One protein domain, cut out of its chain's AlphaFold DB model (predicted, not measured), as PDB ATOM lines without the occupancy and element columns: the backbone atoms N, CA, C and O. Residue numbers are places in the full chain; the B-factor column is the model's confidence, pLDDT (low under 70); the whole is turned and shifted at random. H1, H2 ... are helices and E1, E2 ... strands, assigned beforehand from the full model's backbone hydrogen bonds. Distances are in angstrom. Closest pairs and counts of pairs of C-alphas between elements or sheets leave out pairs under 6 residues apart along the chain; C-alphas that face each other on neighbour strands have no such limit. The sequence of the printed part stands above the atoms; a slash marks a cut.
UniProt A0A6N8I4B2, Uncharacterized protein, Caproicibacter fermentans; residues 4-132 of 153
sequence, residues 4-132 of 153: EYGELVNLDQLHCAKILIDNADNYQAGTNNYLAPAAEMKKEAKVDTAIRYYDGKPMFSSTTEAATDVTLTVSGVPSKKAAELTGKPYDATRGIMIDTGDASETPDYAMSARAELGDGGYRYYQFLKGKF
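What this domain is: This is residues 4 to 132 of the 153 residues of an uncharacterized protein of Caproicibacter fermentans (UniProt A0A6N8I4B2). A curled sheet of four strands, E2, E1, E5 and E6, is crossed by one end of a very long two-stranded hairpin, E3 and E4, in a loose sandwich that is only partly face to face. The far end of that hairpin, round Asp 55, reaches away as a long arm, which makes the length of the whole; toward the opposite end lie the short helix H1 and a looping link, residues 87 to 107. The printed part has 129 residues, with six named strands and one named helix in the order E1, E2, E3, E4, H1, E5, E6. Both sheets are antiparallel, the larger in the order E2, E1, E5, E6, and the class is mostly strand. The whole is loose, with a radius of gyration of the C-alphas of 19.1 A, and spans 65 by 46 by 32 A.

Where its parts are: The strand E1, residues 8 to 22, begins with C-alpha 8 at (118.676, 209.472, 113.968) and is 31.7 A long; it bends by 75 degrees at residue 19. E2 is residues 27 to 29. E3, residues 38 to 54, is 48.9 A long, and its C-alpha 54 is at (150.462, 232.630, 139.887). E4, residues 57 to 74, is the longest strand by residues, with 18; it measures 47.2 A and bends by 74 degrees at residue 60. The helix H1, residues 79 to 86, measures 10.6 A. E5, residues 108 to 117, is 29.7 A long. E6, residues 122 to 131, is 25.6 A long, bends by 64 degrees at residue 128 and ends with C-alpha 131 at (133.852, 228.536, 106.104).

How they stand to each other: The sheet E2, E1, E5, E6 is twisted and is curled like part of a barrel; its edge strands are E2 and E6. The pairing of E1 is staggered: its residues 8 to 18 pair with E5 and its residues 19 to 22 with E2. Between E1 and E5, N 12 and O 114 are 2.8 A apart, within hydrogen-bond range. E1 and E2 form a hairpin, with N 28 and O 21 at 2.8 A. E5 and E6 form another, at 164 degrees between their directions, with N 111 and O 127 at 2.8 A. The hairpin of E3 and E4 stands at 167 degrees, with N 42 and O 71 at 2.8 A, and N 54 and O 57 at 2.9 A. The two sheets make a sandwich, two sheets face to face: the parts that face each other are 8.7 A centre to centre, and the strands of the one stand at 65 degrees to those of the other. Here the closest C-alphas of E1 and E3 are those of Leu 11 and Ala 38, 6.2 A apart. E4 and E6 are near each other, while E3 and E5 are apart. H1 only grazes the larger sheet, with its residues 84 to 86; its closest C-alphas to E6 are those of Thr 86 and Lys 131, at 7.7 A. In H1 every O i to N i+4 pair is within hydrogen-bond range.

The domain as a whole: The two C-alphas farthest apart are those of Asp 55 and Thr 93, at 65.0 A. The printed part has no cut. The link from H1 to E5, 21 residues, is long; within it residues 90 to 91 pair with residues 96 to 97, antiparallel. The link from E2 to E3 is short, and its residues 33 to 34 pair with residues 15 to 16 of E1, antiparallel. The mean pLDDT of the printed part is 86.8, and residues 59 and 64 are under 70.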
ATOM      1  N   GLU A   4     111.016 213.596 119.667       75.31
ATOM      2  CA  GLU A   4     112.216 214.329 120.084       75.31
ATOM      3  C   GLU A   4     113.373 213.446 120.608       75.31
ATOM      4  O   GLU A   4     114.535 213.863 120.542       75.31
ATOM      5  N   TYR A   5     113.067 212.227 121.078       80.50
ATOM      6  CA  TYR A   5     114.031 211.234 121.572       80.50
ATOM      7  C   TYR A   5     114.311 210.097 120.581       80.50
ATOM      8  O   TYR A   5     114.998 209.140 120.935       80.50
ATOM      9  N   GLY A   6     113.759 210.170 119.367       79.75
ATOM     10  CA  GLY A   6     113.963 209.166 118.332       79.75
ATOM     11  C   GLY A   6     115.434 209.029 117.933       79.75
ATOM     12  O   GLY A   6     116.216 209.982 117.990       79.75
ATOM     13  N   GLU A   7     115.808 207.821 117.520       85.12
ATOM     14  CA  GLU A   7     117.108 207.560 116.908       85.12
ATOM     15  C   GLU A   7     117.214 208.299 115.568       85.12
ATOM     16  O   GLU A   7     116.230 208.394 114.836       85.12
ATOM     17  N   LEU A   8     118.398 208.831 115.254       87.19
ATOM     18  CA  LEU A   8     118.676 209.472 113.968       87.19
ATOM     19  C   LEU A   8     118.906 208.373 112.927       87.19
ATOM     20  O   LEU A   8     119.882 207.638 113.034       87.19
ATOM     21  N   VAL A   9     118.019 208.264 111.938       90.06
ATOM     22  CA  VAL A   9     118.017 207.128 110.996       90.06
ATOM     23  C   VAL A   9     118.417 207.496 109.570       90.06
ATOM     24  O   VAL A   9     118.817 206.621 108.809       90.06
ATOM     25  N   ASN A  10     118.319 208.770 109.190       87.56
ATOM     26  CA  ASN A  10     118.634 209.229 107.838       87.56
ATOM     27  C   ASN A  10     119.026 210.711 107.859       87.56
ATOM     28  O   ASN A  10     118.351 211.502 108.512       87.56
ATOM     29  N   LEU A  11     120.100 211.089 107.162       91.25
ATOM     30  CA  LEU A  11     120.548 212.474 107.011       91.25
ATOM     31  C   LEU A  11     120.218 212.949 105.595       91.25
ATOM     32  O   LEU A  11     120.708 212.397 104.615       91.25
ATOM     33  N   ASP A  12     119.407 213.995 105.477       90.88
ATOM     34  CA  ASP A  12     118.972 214.523 104.192       90.88
ATOM     35  C   ASP A  12     118.915 216.057 104.169       90.88
ATOM     36  O   ASP A  12     119.222 216.745 105.146       90.88
ATOM     37  N   GLN A  13     118.562 216.603 102.999       92.69
ATOM     38  CA  GLN A  13     118.376 218.042 102.798       92.69
ATOM     39  C   GLN A  13     119.575 218.868 103.286       92.69
ATOM     40  O   GLN A  13     119.415 219.837 104.024       92.69
ATOM     41  N   LEU A  14     120.784 218.489 102.871       93.38
ATOM     42  CA  LEU A  14     121.971 219.299 103.107       93.38
ATOM     43  C   LEU A  14     121.970 220.483 102.130       93.38
ATOM     44  O   LEU A  14     122.107 220.299 100.920       93.38
ATOM     45  N   HIS A  15     121.814 221.698 102.647       94.38
ATOM     46  CA  HIS A  15     121.821 222.938 101.866       94.38
ATOM     47  C   HIS A  15     122.800 223.955 102.447       94.38
ATOM     48  O   HIS A  15     123.077 223.965 103.647       94.38
ATOM     49  N   CYS A  16     123.285 224.850 101.593       94.06
ATOM     50  CA  CYS A  16     124.136 225.968 101.976       94.06
ATOM     51  C   CYS A  16     123.670 227.278 101.328       94.06
ATOM     52  O   CYS A  16     123.204 227.289 100.185       94.06
ATOM     53  N   ALA A  17     123.876 228.393 102.024       95.38
ATOM     54  CA  ALA A  17     123.593 229.736 101.530       95.38
ATOM     55  C   ALA A  17     124.788 230.654 101.801       95.38
ATOM     56  O   ALA A  17     125.284 230.711 102.923       95.38
ATOM     57  N   LYS A  18     125.263 231.380 100.783       95.19
ATOM     58  CA  LYS A  18     126.360 232.344 100.954       95.19
ATOM     59  C   LYS A  18     125.901 233.502 101.835       95.19
ATOM     60  O   LYS A  18     124.827 234.049 101.597       95.19
ATOM     61  N   ILE A  19     126.708 233.906 102.805       95.12
ATOM     62  CA  ILE A  19     126.414 235.062 103.652       95.12
ATOM     63  C   ILE A  19     126.801 236.334 102.896       95.12
ATOM     64  O   ILE A  19     127.899 236.442 102.352       95.12
ATOM     65  N   LEU A  20     125.861 237.273 102.814       93.50
ATOM     66  CA  LEU A  20     126.021 238.555 102.127       93.50
ATOM     67  C   LEU A  20     126.308 239.681 103.120       93.50
ATOM     68  O   LEU A  20     127.129 240.550 102.844       93.50
ATOM     69  N   ILE A  21     125.625 239.657 104.267       93.00
ATOM     70  CA  ILE A  21     125.785 240.625 105.349       93.00
ATOM     71  C   ILE A  21     125.799 239.856 106.664       93.00
ATOM     72  O   ILE A  21     124.908 239.049 106.916       93.00
ATOM     73  N   ASP A  22     126.800 240.125 107.491       92.00
ATOM     74  CA  ASP A  22     126.878 239.656 108.871       92.00
ATOM     75  C   ASP A  22     127.550 240.746 109.709       92.00
ATOM     76  O   ASP A  22     128.769 240.927 109.672       92.00
ATOM     77  N   ASN A  23     126.732 241.552 110.381       92.31
ATOM     78  CA  ASN A  23     127.169 242.589 111.308       92.31
ATOM     79  C   ASN A  23     126.228 242.635 112.524       92.31
ATOM     80  O   ASN A  23     125.251 241.896 112.591       92.31
ATOM     81  N   ALA A  24     126.530 243.497 113.499       89.94
ATOM     82  CA  ALA A  24     125.789 243.553 114.760       89.94
ATOM     83  C   ALA A  24     124.285 243.856 114.596       89.94
ATOM     84  O   ALA A  24     123.491 243.448 115.441       89.94
ATOM     85  N   ASP A  25     123.901 244.547 113.521       91.62
ATOM     86  CA  ASP A  25     122.542 245.042 113.300       91.62
ATOM     87  C   ASP A  25     121.758 244.214 112.271       91.62
ATOM     88  O   ASP A  25     120.528 244.267 112.238       91.62
ATOM     89  N   ASN A  26     122.448 243.477 111.396       90.44
ATOM     90  CA  ASN A  26     121.823 242.783 110.279       90.44
ATOM     91  C   ASN A  26     122.567 241.501 109.885       90.44
ATOM     92  O   ASN A  26     123.794 241.467 109.772       90.44
ATOM     93  N   TYR A  27     121.778 240.476 109.575       93.19
ATOM     94  CA  TYR A  27     122.225 239.214 109.014       93.19
ATOM     95  C   TYR A  27     121.422 238.914 107.746       93.19
ATOM     96  O   TYR A  27     120.193 238.816 107.778       93.19
ATOM     97  N   GLN A  28     122.119 238.734 106.625       94.00
ATOM     98  CA  GLN A  28     121.514 238.395 105.344       94.00
ATOM     99  C   GLN A  28     122.303 237.282 104.659       94.00
ATOM    100  O   GLN A  28     123.455 237.466 104.258       94.00
ATOM    101  N   ALA A  29     121.642 236.145 104.456       93.38
ATOM    102  CA  ALA A  29     122.111 235.078 103.586       93.38
ATOM    103  C   ALA A  29     121.475 235.198 102.191       93.38
ATOM    104  O   ALA A  29     120.381 235.740 102.024       93.38
ATOM    105  N   GLY A  30     122.181 234.705 101.177       92.31
ATOM    106  CA  GLY A  30     121.674 234.561  99.818       92.31
ATOM    107  C   GLY A  30     120.707 233.384  99.679       92.31
ATOM    108  O   GLY A  30     120.212 232.826 100.657       92.31
ATOM    109  N   THR A  31     120.447 232.984  98.436       93.12
ATOM    110  CA  THR A  31     119.571 231.846  98.136       93.12
ATOM    111  C   THR A  31     120.126 230.550  98.720       93.12
ATOM    112  O   THR A  31     121.298 230.221  98.518       93.12
ATOM    113  N   ASN A  32     119.264 229.802  99.410       90.75
ATOM    114  CA  ASN A  32     119.598 228.476  99.907       90.75
ATOM    115  C   ASN A  32     119.681 227.482  98.744       90.75
ATOM    116  O   ASN A  32     118.733 227.356  97.969       90.75
ATOM    117  N   ASN A  33     120.806 226.782  98.635       90.81
ATOM    118  CA  ASN A  33     121.086 225.868  97.538       90.81
ATOM    119  C   ASN A  33     121.418 224.477  98.076       90.81
ATOM    120  O   ASN A  33     122.280 224.332  98.943       90.81
ATOM    121  N   TYR A  34     120.797 223.450  97.493       92.56
ATOM    122  CA  TYR A  34     121.087 222.053  97.824       92.56
ATOM    123  C   TYR A  34     122.556 221.770  97.586       92.56
ATOM    124  O   TYR A  34     122.997 221.996  96.467       92.56
ATOM    125  N   LEU A  35     123.301 221.307  98.591       89.88
ATOM    126  CA  LEU A  35     124.754 221.155  98.554       89.88
ATOM    127  C   LEU A  35     125.151 219.847  97.864       89.88
ATOM    128  O   LEU A  35     125.668 219.896  96.743       89.88
ATOM    129  N   ALA A  36     124.876 218.715  98.512       88.69
ATOM    130  CA  ALA A  36     125.174 217.365  98.045       88.69
ATOM    131  C   ALA A  36     124.375 216.329  98.862       88.69
ATOM    132  O   ALA A  36     123.958 216.641  99.980       88.69
ATOM    133  N   PRO A  37     124.175 215.102  98.347       89.56
ATOM    134  CA  PRO A  37     123.708 213.980  99.159       89.56
ATOM    135  C   PRO A  37     124.685 213.710 100.307       89.56
ATOM    136  O   PRO A  37     125.881 213.536 100.063       89.56
ATOM    137  N   ALA A  38     124.176 213.697 101.537       89.12
ATOM    138  CA  ALA A  38     124.962 213.499 102.747       89.12
ATOM    139  C   ALA A  38     124.793 212.071 103.271       89.12
ATOM    140  O   ALA A  38     123.685 211.541 103.268       89.12
ATOM    141  N   ALA A  39     125.889 211.475 103.721       87.62
ATOM    142  CA  ALA A  39     125.920 210.153 104.332       87.62
ATOM    143  C   ALA A  39     126.127 210.244 105.847       87.62
ATOM    144  O   ALA A  39     125.446 209.564 106.610       87.62
ATOM    145  N   GLU A  40     127.015 211.135 106.294       88.12
ATOM    146  CA  GLU A  40     127.320 211.327 107.711       88.12
ATOM    147  C   GLU A  40     127.553 212.809 108.024       88.12
ATOM    148  O   GLU A  40     128.080 213.560 107.203       88.12
ATOM    149  N   MET A  41     127.167 213.227 109.232       89.31
ATOM    150  CA  MET A  41     127.515 214.524 109.807       89.31
ATOM    151  C   MET A  41     128.083 214.307 111.208       89.31
ATOM    152  O   MET A  41     127.376 213.855 112.111       89.31
ATOM    153  N   LYS A  42     129.335 214.715 111.410       89.62
ATOM    154  CA  LYS A  42     129.995 214.754 112.713       89.62
ATOM    155  C   LYS A  42     130.127 216.205 113.166       89.62
ATOM    156  O   LYS A  42     130.644 217.033 112.429       89.62
ATOM    157  N   LYS A  43     129.655 216.517 114.374       87.31
ATOM    158  CA  LYS A  43     129.787 217.846 114.993       87.31
ATOM    159  C   LYS A  43     130.660 217.753 116.241       87.31
ATOM    160  O   LYS A  43     130.378 216.943 117.125       87.31
ATOM    161  N   GLU A  44     131.690 218.579 116.323       85.69
ATOM    162  CA  GLU A  44     132.628 218.614 117.445       85.69
ATOM    163  C   GLU A  44     132.816 220.059 117.908       85.69
ATOM    164  O   GLU A  44     133.445 220.873 117.237       85.69
ATOM    165  N   ALA A  45     132.252 220.389 119.071       83.19
ATOM    166  CA  ALA A  45     132.501 221.674 119.712       83.19
ATOM    167  C   ALA A  45     133.885 221.639 120.367       83.19
ATOM    168  O   ALA A  45     134.141 220.810 121.246       83.19
ATOM    169  N   LYS A  46     134.788 222.531 119.952       78.38
ATOM    170  CA  LYS A  46     136.076 222.689 120.626       78.38
ATOM    171  C   LYS A  46     135.884 223.515 121.891       78.38
ATOM    172  O   LYS A  46     135.299 224.591 121.858       78.38
ATOM    173  N   VAL A  47     136.409 223.022 123.005       77.12
ATOM    174  CA  VAL A  47     136.424 223.740 124.282       77.12
ATOM    175  C   VAL A  47     137.863 224.135 124.581       77.12
ATOM    176  O   VAL A  47     138.720 223.267 124.738       77.12
ATOM    177  N   ASP A  48     138.126 225.436 124.657       74.31
ATOM    178  CA  ASP A  48     139.439 225.965 125.012       74.31
ATOM    179  C   ASP A  48     139.476 226.271 126.514       74.31
ATOM    180  O   ASP A  48     138.556 226.878 127.072       74.31
ATOM    181  N   THR A  49     140.516 225.799 127.201       75.69
ATOM    182  CA  THR A  49     140.692 226.022 128.639       75.69
ATOM    183  C   THR A  49     142.013 226.731 128.881       75.69
ATOM    184  O   THR A  49     143.081 226.121 128.847       75.69
ATOM    185  N   ALA A  50     141.930 228.020 129.199       78.69
ATOM    186  CA  ALA A  50     143.083 228.827 129.565       78.69
ATOM    187  C   ALA A  50     143.298 228.780 131.084       78.69
ATOM    188  O   ALA A  50     142.433 229.194 131.861       78.69
ATOM    189  N   ILE A  51     144.464 228.297 131.519       80.75
ATOM    190  CA  ILE A  51     144.852 228.249 132.934       80.75
ATOM    191  C   ILE A  51     145.834 229.387 133.222       80.75
ATOM    192  O   ILE A  51     146.884 229.495 132.588       80.75
ATOM    193  N   ARG A  52     145.507 230.238 134.197       79.62
ATOM    194  CA  ARG A  52     146.390 231.297 134.696       79.62
ATOM    195  C   ARG A  52     147.163 230.796 135.908       79.62
ATOM    196  O   ARG A  52     146.577 230.340 136.896       79.62
ATOM    197  N   TYR A  53     148.482 230.919 135.816       81.31
ATOM    198  CA  TYR A  53     149.417 230.522 136.857       81.31
ATOM    199  C   TYR A  53     149.895 231.750 137.636       81.31
ATOM    200  O   TYR A  53     150.294 232.746 137.038       81.31
ATOM    201  N   TYR A  54     149.882 231.654 138.962       75.12
ATOM    202  CA  TYR A  54     150.462 232.630 139.887       75.12
ATOM    203  C   TYR A  54     151.425 231.882 140.809       75.12
ATOM    204  O   TYR A  54     151.119 230.773 141.246       75.12
ATOM    205  N   ASP A  55     152.618 232.430 141.039       82.06
ATOM    206  CA  ASP A  55     153.704 231.769 141.784       82.06
ATOM    207  C   ASP A  55     153.989 230.324 141.320       82.06
ATOM    208  O   ASP A  55     154.233 229.414 142.113       82.06
ATOM    209  N   GLY A  56     153.907 230.089 140.004       76.38
ATOM    210  CA  GLY A  56     154.127 228.773 139.396       76.38
ATOM    211  C   GLY A  56     153.010 227.752 139.644       76.38
ATOM    212  O   GLY A  56     153.158 226.592 139.266       76.38
ATOM    213  N   LYS A  57     151.887 228.158 140.250       71.06
ATOM    214  CA  LYS A  57     150.739 227.290 140.534       71.06
ATOM    215  C   LYS A  57     149.502 227.726 139.745       71.06
ATOM    216  O   LYS A  57     149.224 228.923 139.672       71.06
ATOM    217  N   PRO A  58     148.741 226.783 139.164       78.31
ATOM    218  CA  PRO A  58     147.491 227.106 138.491       78.31
ATOM    219  C   PRO A  58     146.480 227.581 139.537       78.31
ATOM    220  O   PRO A  58     146.212 226.865 140.502       78.31
ATOM    221  N   MET A  59     145.945 228.790 139.373       67.69
ATOM    222  CA  MET A  59     145.035 229.393 140.359       67.69
ATOM    223  C   MET A  59     143.663 229.724 139.776       67.69
ATOM    224  O   MET A  59     142.668 229.655 140.489       67.69
ATOM    225  N   PHE A  60     143.594 230.040 138.481       71.12
ATOM    226  CA  PHE A  60     142.334 230.315 137.795       71.12
ATOM    227  C   PHE A  60     142.285 229.570 136.466       71.12
ATOM    228  O   PHE A  60     143.255 229.592 135.711       71.12
ATOM    229  N   SER A  61     141.146 228.952 136.164       79.06
ATOM    230  CA  SER A  61     140.829 228.423 134.840       79.06
ATOM    231  C   SER A  61     139.681 229.221 134.231       79.06
ATOM    232  O   SER A  61     138.735 229.616 134.913       79.06
ATOM    233  N   SER A  62     139.778 229.499 132.937       76.31
ATOM    234  CA  SER A  62     138.699 230.081 132.146       76.31
ATOM    235  C   SER A  62     138.427 229.153 130.975       76.31
ATOM    236  O   SER A  62     139.294 228.947 130.129       76.31
ATOM    237  N   THR A  63     137.233 228.570 130.962       76.00
ATOM    238  CA  THR A  63     136.764 227.692 129.891       76.00
ATOM    239  C   THR A  63     135.911 228.513 128.936       76.00
ATOM    240  O   THR A  63     134.953 229.151 129.369       76.00
ATOM    241  N   THR A  64     136.271 228.516 127.655       69.75
ATOM    242  CA  THR A  64     135.526 229.203 126.591       69.75
ATOM    243  C   THR A  64     135.197 228.198 125.493       69.75
ATOM    244  O   THR A  64     136.028 227.363 125.139       69.75
ATOM    245  N   GLU A  65     133.982 228.259 124.959       74.19
ATOM    246  CA  GLU A  65     133.611 227.485 123.777       74.19
ATOM    247  C   GLU A  65     134.237 228.140 122.539       74.19
ATOM    248  O   GLU A  65     134.067 229.338 122.302       74.19
ATOM    249  N   ALA A  66     135.029 227.372 121.797       75.75
ATOM    250  CA  ALA A  66     135.659 227.793 120.555       75.75
ATOM    251  C   ALA A  66     134.773 227.414 119.353       75.75
ATOM    252  O   ALA A  66     133.596 227.084 119.497       75.75
ATOM    253  N   ALA A  67     135.323 227.480 118.138       77.69
ATOM    254  CA  ALA A  67     134.589 227.097 116.935       77.69
ATOM    255  C   ALA A  67     134.119 225.629 116.998       77.69
ATOM    256  O   ALA A  67     134.825 224.751 117.499       77.69
ATOM    257  N   THR A  68     132.925 225.367 116.468       83.75
ATOM    258  CA  THR A  68     132.427 224.005 116.251       83.75
ATOM    259  C   THR A  68     132.885 223.532 114.882       83.75
ATOM    260  O   THR A  68     132.541 224.151 113.876       83.75
ATOM    261  N   ASP A  69     133.627 222.431 114.840       87.94
ATOM    262  CA  ASP A  69     133.944 221.758 113.588       87.94
ATOM    263  C   ASP A  69     132.762 220.875 113.191       87.94
ATOM    264  O   ASP A  69     132.238 220.098 113.996       87.94
ATOM    265  N   VAL A  70     132.329 220.999 111.940       88.50
ATOM    266  CA  VAL A  70     131.323 220.119 111.351       88.50
ATOM    267  C   VAL A  70     131.972 219.425 110.170       88.50
ATOM    268  O   VAL A  70     132.391 220.090 109.231       88.50
ATOM    269  N   THR A  71     132.080 218.105 110.242       89.81
ATOM    270  CA  THR A  71     132.614 217.265 109.170       89.81
ATOM    271  C   THR A  71     131.466 216.527 108.511       89.81
ATOM    272  O   THR A  71     130.677 215.861 109.188       89.81
ATOM    273  N   LEU A  72     131.371 216.649 107.195       87.50
ATOM    274  CA  LEU A  72     130.336 216.026 106.390       87.50
ATOM    275  C   LEU A  72     130.938 215.018 105.434       87.50
ATOM    276  O   LEU A  72     131.810 215.348 104.637       87.50
ATOM    277  N   THR A  73     130.392 213.814 105.458       88.00
ATOM    278  CA  THR A  73     130.660 212.795 104.452       88.00
ATOM    279  C   THR A  73     129.567 212.897 103.399       88.00
ATOM    280  O   THR A  73     128.387 212.727 103.715       88.00
ATOM    281  N   VAL A  74     129.929 213.222 102.158       87.06
ATOM    282  CA  VAL A  74     128.972 213.413 101.055       87.06
ATOM    283  C   VAL A  74     129.317 212.524  99.870       87.06
ATOM    284  O   VAL A  74     130.457 212.117  99.707       87.06
ATOM    285  N   SER A  75     128.356 212.261  98.982       85.19
ATOM    286  CA  SER A  75     128.599 211.406  97.806       85.19
ATOM    287  C   SER A  75     129.620 211.984  96.815       85.19
ATOM    288  O   SER A  75     130.152 211.267  95.972       85.19
ATOM    289  N   GLY A  76     129.819 213.303  96.840       81.69
ATOM    290  CA  GLY A  76     130.630 214.039  95.875       81.69
ATOM    291  C   GLY A  76     130.233 215.508  95.796       81.69
ATOM    292  O   GLY A  76     129.050 215.840  95.893       81.69
ATOM    293  N   VAL A  77     131.208 216.388  95.565       84.00
ATOM    294  CA  VAL A  77     130.968 217.812  95.291       84.00
ATOM    295  C   VAL A  77     131.485 218.136  93.887       84.00
ATOM    296  O   VAL A  77     132.662 217.915  93.610       84.00
ATOM    297  N   PRO A  78     130.650 218.664  92.972       87.31
ATOM    298  CA  PRO A  78     131.114 219.062  91.646       87.31
ATOM    299  C   PRO A  78     132.228 220.113  91.725       87.31
ATOM    300  O   PRO A  78     132.121 221.051  92.515       87.31
ATOM    301  N   SER A  79     133.231 220.033  90.844       86.25
ATOM    302  CA  SER A  79     134.398 220.938  90.831       86.25
ATOM    303  C   SER A  79     134.023 222.425  90.815       86.25
ATOM    304  O   SER A  79     134.619 223.230  91.525       86.25
ATOM    305  N   LYS A  80     132.980 222.793  90.064       88.94
ATOM    306  CA  LYS A  80     132.442 224.161  90.049       88.94
ATOM    307  C   LYS A  80     131.996 224.622  91.438       88.94
ATOM    308  O   LYS A  80     132.278 225.738  91.853       88.94
ATOM    309  N   LYS A  81     131.292 223.750  92.150       88.69
ATOM    310  CA  LYS A  81     130.707 224.060  93.448       88.69
ATOM    311  C   LYS A  81     131.750 224.049  94.551       88.69
ATOM    312  O   LYS A  81     131.747 224.926  95.398       88.69
ATOM    313  N   ALA A  82     132.674 223.098  94.487       87.94
ATOM    314  CA  ALA A  82     133.878 223.080  95.299       87.94
ATOM    315  C   ALA A  82     134.618 224.430  95.202       87.94
ATOM    316  O   ALA A  82     134.880 225.052  96.227       87.94
ATOM    317  N   ALA A  83     134.823 224.942  93.984       88.50
ATOM    318  CA  ALA A  83     135.443 226.246  93.757       88.50
ATOM    319  C   ALA A  83     134.640 227.406  94.378       88.50
ATOM    320  O   ALA A  83     135.218 228.257  95.050       88.50
ATOM    321  N   GLU A  84     133.312 227.419  94.213       90.19
ATOM    322  CA  GLU A  84     132.419 228.429  94.810       90.19
ATOM    323  C   GLU A  84     132.447 228.417  96.350       90.19
ATOM    324  O   GLU A  84     132.449 229.479  96.983       90.19
ATOM    325  N   LEU A  85     132.477 227.230  96.962       90.00
ATOM    326  CA  LEU A  85     132.494 227.053  98.417       90.00
ATOM    327  C   LEU A  85     133.827 227.488  99.027       90.00
ATOM    328  O   LEU A  85     133.828 228.109 100.085       90.00
ATOM    329  N   THR A  86     134.945 227.210  98.351       89.00
ATOM    330  CA  THR A  86     136.289 227.579  98.826       89.00
ATOM    331  C   THR A  86     136.775 228.936  98.312       89.00
ATOM    332  O   THR A  86     137.898 229.324  98.604       89.00
ATOM    333  N   GLY A  87     135.987 229.640  97.493       87.56
ATOM    334  CA  GLY A  87     136.395 230.914  96.882       87.56
ATOM    335  C   GLY A  87     137.530 230.795  95.854       87.56
ATOM    336  O   GLY A  87     138.209 231.778  95.572       87.56
ATOM    337  N   LYS A  88     137.755 229.602  95.290       88.50
ATOM    338  CA  LYS A  88     138.861 229.343  94.355       88.50
ATOM    339  C   LYS A  88     138.453 229.619  92.901       88.50
ATOM    340  O   LYS A  88     137.272 229.518  92.561       88.50
ATOM    341  N   PRO A  89     139.409 229.941  92.010       89.00
ATOM    342  CA  PRO A  89     139.104 230.176  90.605       89.00
ATOM    343  C   PRO A  89     138.633 228.899  89.894       89.00
ATOM    344  O   PRO A  89     139.181 227.811  90.084       89.00
ATOM    345  N   TYR A  90     137.630 229.053  89.028       90.50
ATOM    346  CA  TYR A  90     137.078 227.984  88.198       90.50
ATOM    347  C   TYR A  90     137.201 228.337  86.714       90.50
ATOM    348  O   TYR A  90     136.677 229.357  86.263       90.50
ATOM    349  N   ASP A  91     137.870 227.482  85.940       90.81
ATOM    350  CA  ASP A  91     137.926 227.597  84.483       90.81
ATOM    351  C   ASP A  91     136.709 226.894  83.872       90.81
ATOM    352  O   ASP A  91     136.678 225.669  83.737       90.81
ATOM    353  N   ALA A  92     135.711 227.680  83.466       89.81
ATOM    354  CA  ALA A  92     134.484 227.169  82.860       89.81
ATOM    355  C   ALA A  92     134.693 226.516  81.481       89.81
ATOM    356  O   ALA A  92     133.881 225.687  81.081       89.81
ATOM    357  N   THR A  93     135.767 226.859  80.763       89.88
ATOM    358  CA  THR A  93     136.065 226.270  79.446       89.88
ATOM    359  C   THR A  93     136.615 224.858  79.603       89.88
ATOM    360  O   THR A  93     136.312 223.976  78.805       89.88
ATOM    361  N   ARG A  94     137.433 224.642  80.640       85.25
ATOM    362  CA  ARG A  94     138.078 223.350  80.913       85.25
ATOM    363  C   ARG A  94     137.335 222.502  81.946       85.25
ATOM    364  O   ARG A  94     137.594 221.309  82.039       85.25
ATOM    365  N   GLY A  95     136.424 223.100  82.709       85.94
ATOM    366  CA  GLY A  95     135.678 222.436  83.777       85.94
ATOM    367  C   GLY A  95     136.495 222.197  85.053       85.94
ATOM    368  O   GLY A  95     136.161 221.301  85.832       85.94
ATOM    369  N   ILE A  96     137.565 222.967  85.266       87.12
ATOM    370  CA  ILE A  96     138.593 222.699  86.280       87.12
ATOM    371  C   ILE A  96     138.529 223.743  87.394       87.12
ATOM    372  O   ILE A  96     138.522 224.946  87.137       87.12
ATOM    373  N   MET A  97     138.535 223.267  88.637       86.50
ATOM    374  CA  MET A  97     138.837 224.082  89.810       86.50
ATOM    375  C   MET A  97     140.353 224.204  89.952       86.50
ATOM    376  O   MET A  97     141.057 223.196  89.952       86.50
ATOM    377  N   ILE A  98     140.856 225.429  90.067       85.88
ATOM    378  CA  ILE A  98     142.285 225.692  90.225       85.88
ATOM    379  C   ILE A  98     142.578 225.800  91.717       85.88
ATOM    380  O   ILE A  98     142.132 226.738  92.378       85.88
ATOM    381  N   ASP A  99     143.333 224.841  92.248       82.38
ATOM    382  CA  ASP A  99     143.795 224.916  93.626       82.38
ATOM    383  C   ASP A  99     144.997 225.861  93.732       82.38
ATOM    384  O   ASP A  99     146.114 225.527  93.342       82.38
ATOM    385  N   THR A 100     144.751 227.068  94.233       82.00
ATOM    386  CA  THR A 100     145.786 228.079  94.475       82.00
ATOM    387  C   THR A 100     146.517 227.877  95.803       82.00
ATOM    388  O   THR A 100     147.500 228.569  96.052       82.00
ATOM    389  N   GLY A 101     146.042 226.977  96.672       77.50
ATOM    390  CA  GLY A 101     146.504 226.847  98.057       77.50
ATOM    391  C   GLY A 101     146.128 228.026  98.965       77.50
ATOM    392  O   GLY A 101     146.481 228.019 100.142       77.50
ATOM    393  N   ASP A 102     145.413 229.026  98.444       78.25
ATOM    394  CA  ASP A 102     144.989 230.209  99.187       78.25
ATOM    395  C   ASP A 102     143.557 230.027  99.704       78.25
ATOM    396  O   ASP A 102     142.636 229.753  98.933       78.25
ATOM    397  N   ALA A 103     143.385 230.168 101.018       79.19
ATOM    398  CA  ALA A 103     142.097 230.082 101.701       79.19
ATOM    399  C   ALA A 103     141.573 231.453 102.166       79.19
ATOM    400  O   ALA A 103     140.491 231.518 102.756       79.19
ATOM    401  N   SER A 104     142.307 232.542 101.916       78.88
ATOM    402  CA  SER A 104     141.981 233.893 102.405       78.88
ATOM    403  C   SER A 104     140.645 234.399 101.856       78.88
ATOM    404  O   SER A 104     139.873 235.028 102.576       78.88
ATOM    405  N   GLU A 105     140.331 234.031 100.615       81.38
ATOM    406  CA  GLU A 105     139.112 234.434  99.907       81.38
ATOM    407  C   GLU A 105     137.925 233.478 100.141       81.38
ATOM    408  O   GLU A 105     136.889 233.586  99.477       81.38
ATOM    409  N   THR A 106     138.043 232.533 101.085       89.12
ATOM    410  CA  THR A 106     136.965 231.581 101.386       89.12
ATOM    411  C   THR A 106     135.743 232.332 101.937       89.12
ATOM    412  O   THR A 106     135.836 232.932 103.020       89.12
ATOM    413  N   PRO A 107     134.584 232.305 101.251       90.75
ATOM    414  CA  PRO A 107     133.399 233.021 101.696       90.75
ATOM    415  C   PRO A 107     132.800 232.395 102.953       90.75
ATOM    416  O   PRO A 107     132.957 231.202 103.210       90.75
ATOM    417  N   ASP A 108     132.052 233.196 103.705       94.00
ATOM    418  CA  ASP A 108     131.225 232.673 104.786       94.00
ATOM    419  C   ASP A 108     129.896 232.135 104.235       94.00
ATOM    420  O   ASP A 108     129.255 232.750 103.376       94.00
ATOM    421  N   TYR A 109     129.474 230.987 104.752       94.50
ATOM    422  CA  TYR A 109     128.232 230.316 104.397       94.50
ATOM    423  C   TYR A 109     127.426 229.954 105.644       94.50
ATOM    424  O   TYR A 109     127.970 229.623 106.698       94.50
ATOM    425  N   ALA A 110     126.109 229.979 105.492       94.56
ATOM    426  CA  ALA A 110     125.177 229.291 106.363       94.56
ATOM    427  C   ALA A 110     124.937 227.881 105.822       94.56
ATOM    428  O   ALA A 110     124.904 227.675 104.605       94.56
ATOM    429  N   MET A 111     124.719 226.922 106.713       94.12
ATOM    430  CA  MET A 111     124.452 225.536 106.358       94.12
ATOM    431  C   MET A 111     123.240 225.014 107.113       94.12
ATOM    432  O   MET A 111     123.063 225.290 108.297       94.12
ATOM    433  N   SER A 112     122.424 224.229 106.424       94.38
ATOM    434  CA  SER A 112     121.272 223.556 107.007       94.38
ATOM    435  C   SER A 112     121.259 222.089 106.612       94.38
ATOM    436  O   SER A 112     121.683 221.735 105.513       94.38
ATOM    437  N   ALA A 113     120.799 221.242 107.522       93.81
ATOM    438  CA  ALA A 113     120.569 219.830 107.264       93.81
ATOM    439  C   ALA A 113     119.391 219.341 108.096       93.81
ATOM    440  O   ALA A 113     118.997 219.975 109.082       93.81
ATOM    441  N   ARG A 114     118.857 218.184 107.735       93.81
ATOM    442  CA  ARG A 114     117.789 217.540 108.483       93.81
ATOM    443  C   ARG A 114     118.126 216.075 108.692       93.81
ATOM    444  O   ARG A 114     118.647 215.418 107.803       93.81
ATOM    445  N   ALA A 115     117.831 215.573 109.881       92.31
ATOM    446  CA  ALA A 115     117.895 214.156 110.176       92.31
ATOM    447  C   ALA A 115     116.494 213.630 110.483       92.31
ATOM    448  O   ALA A 115     115.786 214.201 111.312       92.31
ATOM    449  N   GLU A 116     116.098 212.564 109.806       91.62
ATOM    450  CA  GLU A 116     114.884 211.814 110.107       91.62
ATOM    451  C   GLU A 116     115.073 211.009 111.390       91.62
ATOM    452  O   GLU A 116     116.155 210.485 111.673       91.62
ATOM    453  N   LEU A 117     114.003 210.940 112.170       90.56
ATOM    454  CA  LEU A 117     113.918 210.195 113.413       90.56
ATOM    455  C   LEU A 117     113.190 208.878 113.140       90.56
ATOM    456  O   LEU A 117     112.303 208.829 112.292       90.56
ATOM    457  N   GLY A 118     113.548 207.806 113.850       84.50
ATOM    458  CA  GLY A 118     113.010 206.458 113.598       84.50
ATOM    459  C   GLY A 118     111.483 206.317 113.700       84.50
ATOM    460  O   GLY A 118     110.931 205.295 113.300       84.50
ATOM    461  N   ASP A 119     110.789 207.328 114.218       83.75
ATOM    462  CA  ASP A 119     109.333 207.407 114.296       83.75
ATOM    463  C   ASP A 119     108.695 208.361 113.263       83.75
ATOM    464  O   ASP A 119     107.499 208.646 113.339       83.75
ATOM    465  N   GLY A 120     109.475 208.828 112.281       83.56
ATOM    466  CA  GLY A 120     109.039 209.670 111.163       83.56
ATOM    467  C   GLY A 120     109.098 211.180 111.423       83.56
ATOM    468  O   GLY A 120     108.723 211.962 110.549       83.56
ATOM    469  N   GLY A 121     109.544 211.617 112.606       88.94
ATOM    470  CA  GLY A 121     109.821 213.031 112.867       88.94
ATOM    471  C   GLY A 121     111.167 213.495 112.312       88.94
ATOM    472  O   GLY A 121     111.908 212.732 111.698       88.94
ATOM    473  N   TYR A 122     111.503 214.767 112.543       91.88
ATOM    474  CA  TYR A 122     112.735 215.363 112.029       91.88
ATOM    475  C   TYR A 122     113.448 216.227 113.063       91.88
ATOM    476  O   TYR A 122     112.834 217.027 113.771       91.88
ATOM    477  N   ARG A 123     114.776 216.131 113.074       90.56
ATOM    478  CA  ARG A 123     115.677 217.066 113.743       90.56
ATOM    479  C   ARG A 123     116.345 217.957 112.703       90.56
ATOM    480  O   ARG A 123     116.961 217.461 111.765       90.56
ATOM    481  N   TYR A 124     116.250 219.267 112.890       93.00
ATOM    482  CA  TYR A 124     116.857 220.253 112.001       93.00
ATOM    483  C   TYR A 124     118.164 220.775 112.590       93.00
ATOM    484  O   TYR A 124     118.255 221.045 113.787       93.00
ATOM    485  N   TYR A 125     119.163 220.934 111.730       92.69
ATOM    486  CA  TYR A 125     120.441 221.554 112.042       92.69
ATOM    487  C   TYR A 125     120.572 222.837 111.236       92.69
ATOM    488  O   TYR A 125     120.353 222.831 110.026       92.69
ATOM    489  N   GLN A 126     120.948 223.921 111.908       93.06
ATOM    490  CA  GLN A 126     121.212 225.207 111.281       93.06
ATOM    491  C   GLN A 126     122.509 225.776 111.850       93.06
ATOM    492  O   GLN A 126     122.604 226.069 113.039       93.06
ATOM    493  N   PHE A 127     123.487 225.962 110.976       92.19
ATOM    494  CA  PHE A 127     124.725 226.672 111.252       92.19
ATOM    495  C   PHE A 127     124.651 228.004 110.515       92.19
ATOM    496  O   PHE A 127     124.465 228.043 109.300       92.19
ATOM    497  N   LEU A 128     124.714 229.110 111.252       91.75
ATOM    498  CA  LEU A 128     124.472 230.441 110.687       91.75
ATOM    499  C   LEU A 128     125.718 231.051 110.051       91.75
ATOM    500  O   LEU A 128     125.585 231.968 109.246       91.75
ATOM    501  N   LYS A 129     126.907 230.548 110.389       92.12
ATOM    502  CA  LYS A 129     128.172 231.006 109.829       92.12
ATOM    503  C   LYS A 129     129.244 229.934 109.939       92.12
ATOM    504  O   LYS A 129     129.444 229.360 111.005       92.12
ATOM    505  N   GLY A 130     129.948 229.715 108.840       90.56
ATOM    506  CA  GLY A 130     131.120 228.860 108.750       90.56
ATOM    507  C   GLY A 130     131.834 229.069 107.420       90.56
ATOM    508  O   GLY A 130     131.271 229.637 106.484       90.56
ATOM    509  N   LYS A 131     133.079 228.604 107.345       91.38
ATOM    510  CA  LYS A 131     133.852 228.536 106.104       91.38
ATOM    511  C   LYS A 131     134.003 227.075 105.716       91.38
ATOM    512  O   LYS A 131     134.301 226.251 106.576       91.38
ATOM    513  N   PHE A 132     133.808 226.764 104.441       89.19
ATOM    514  CA  PHE A 132     134.042 225.415 103.941       89.19
ATOM    515  C   PHE A 132     135.527 225.194 103.689       89.19
ATOM    516  O   PHE A 132     136.203 226.041 103.105       89.19
TER     517      PHE A 132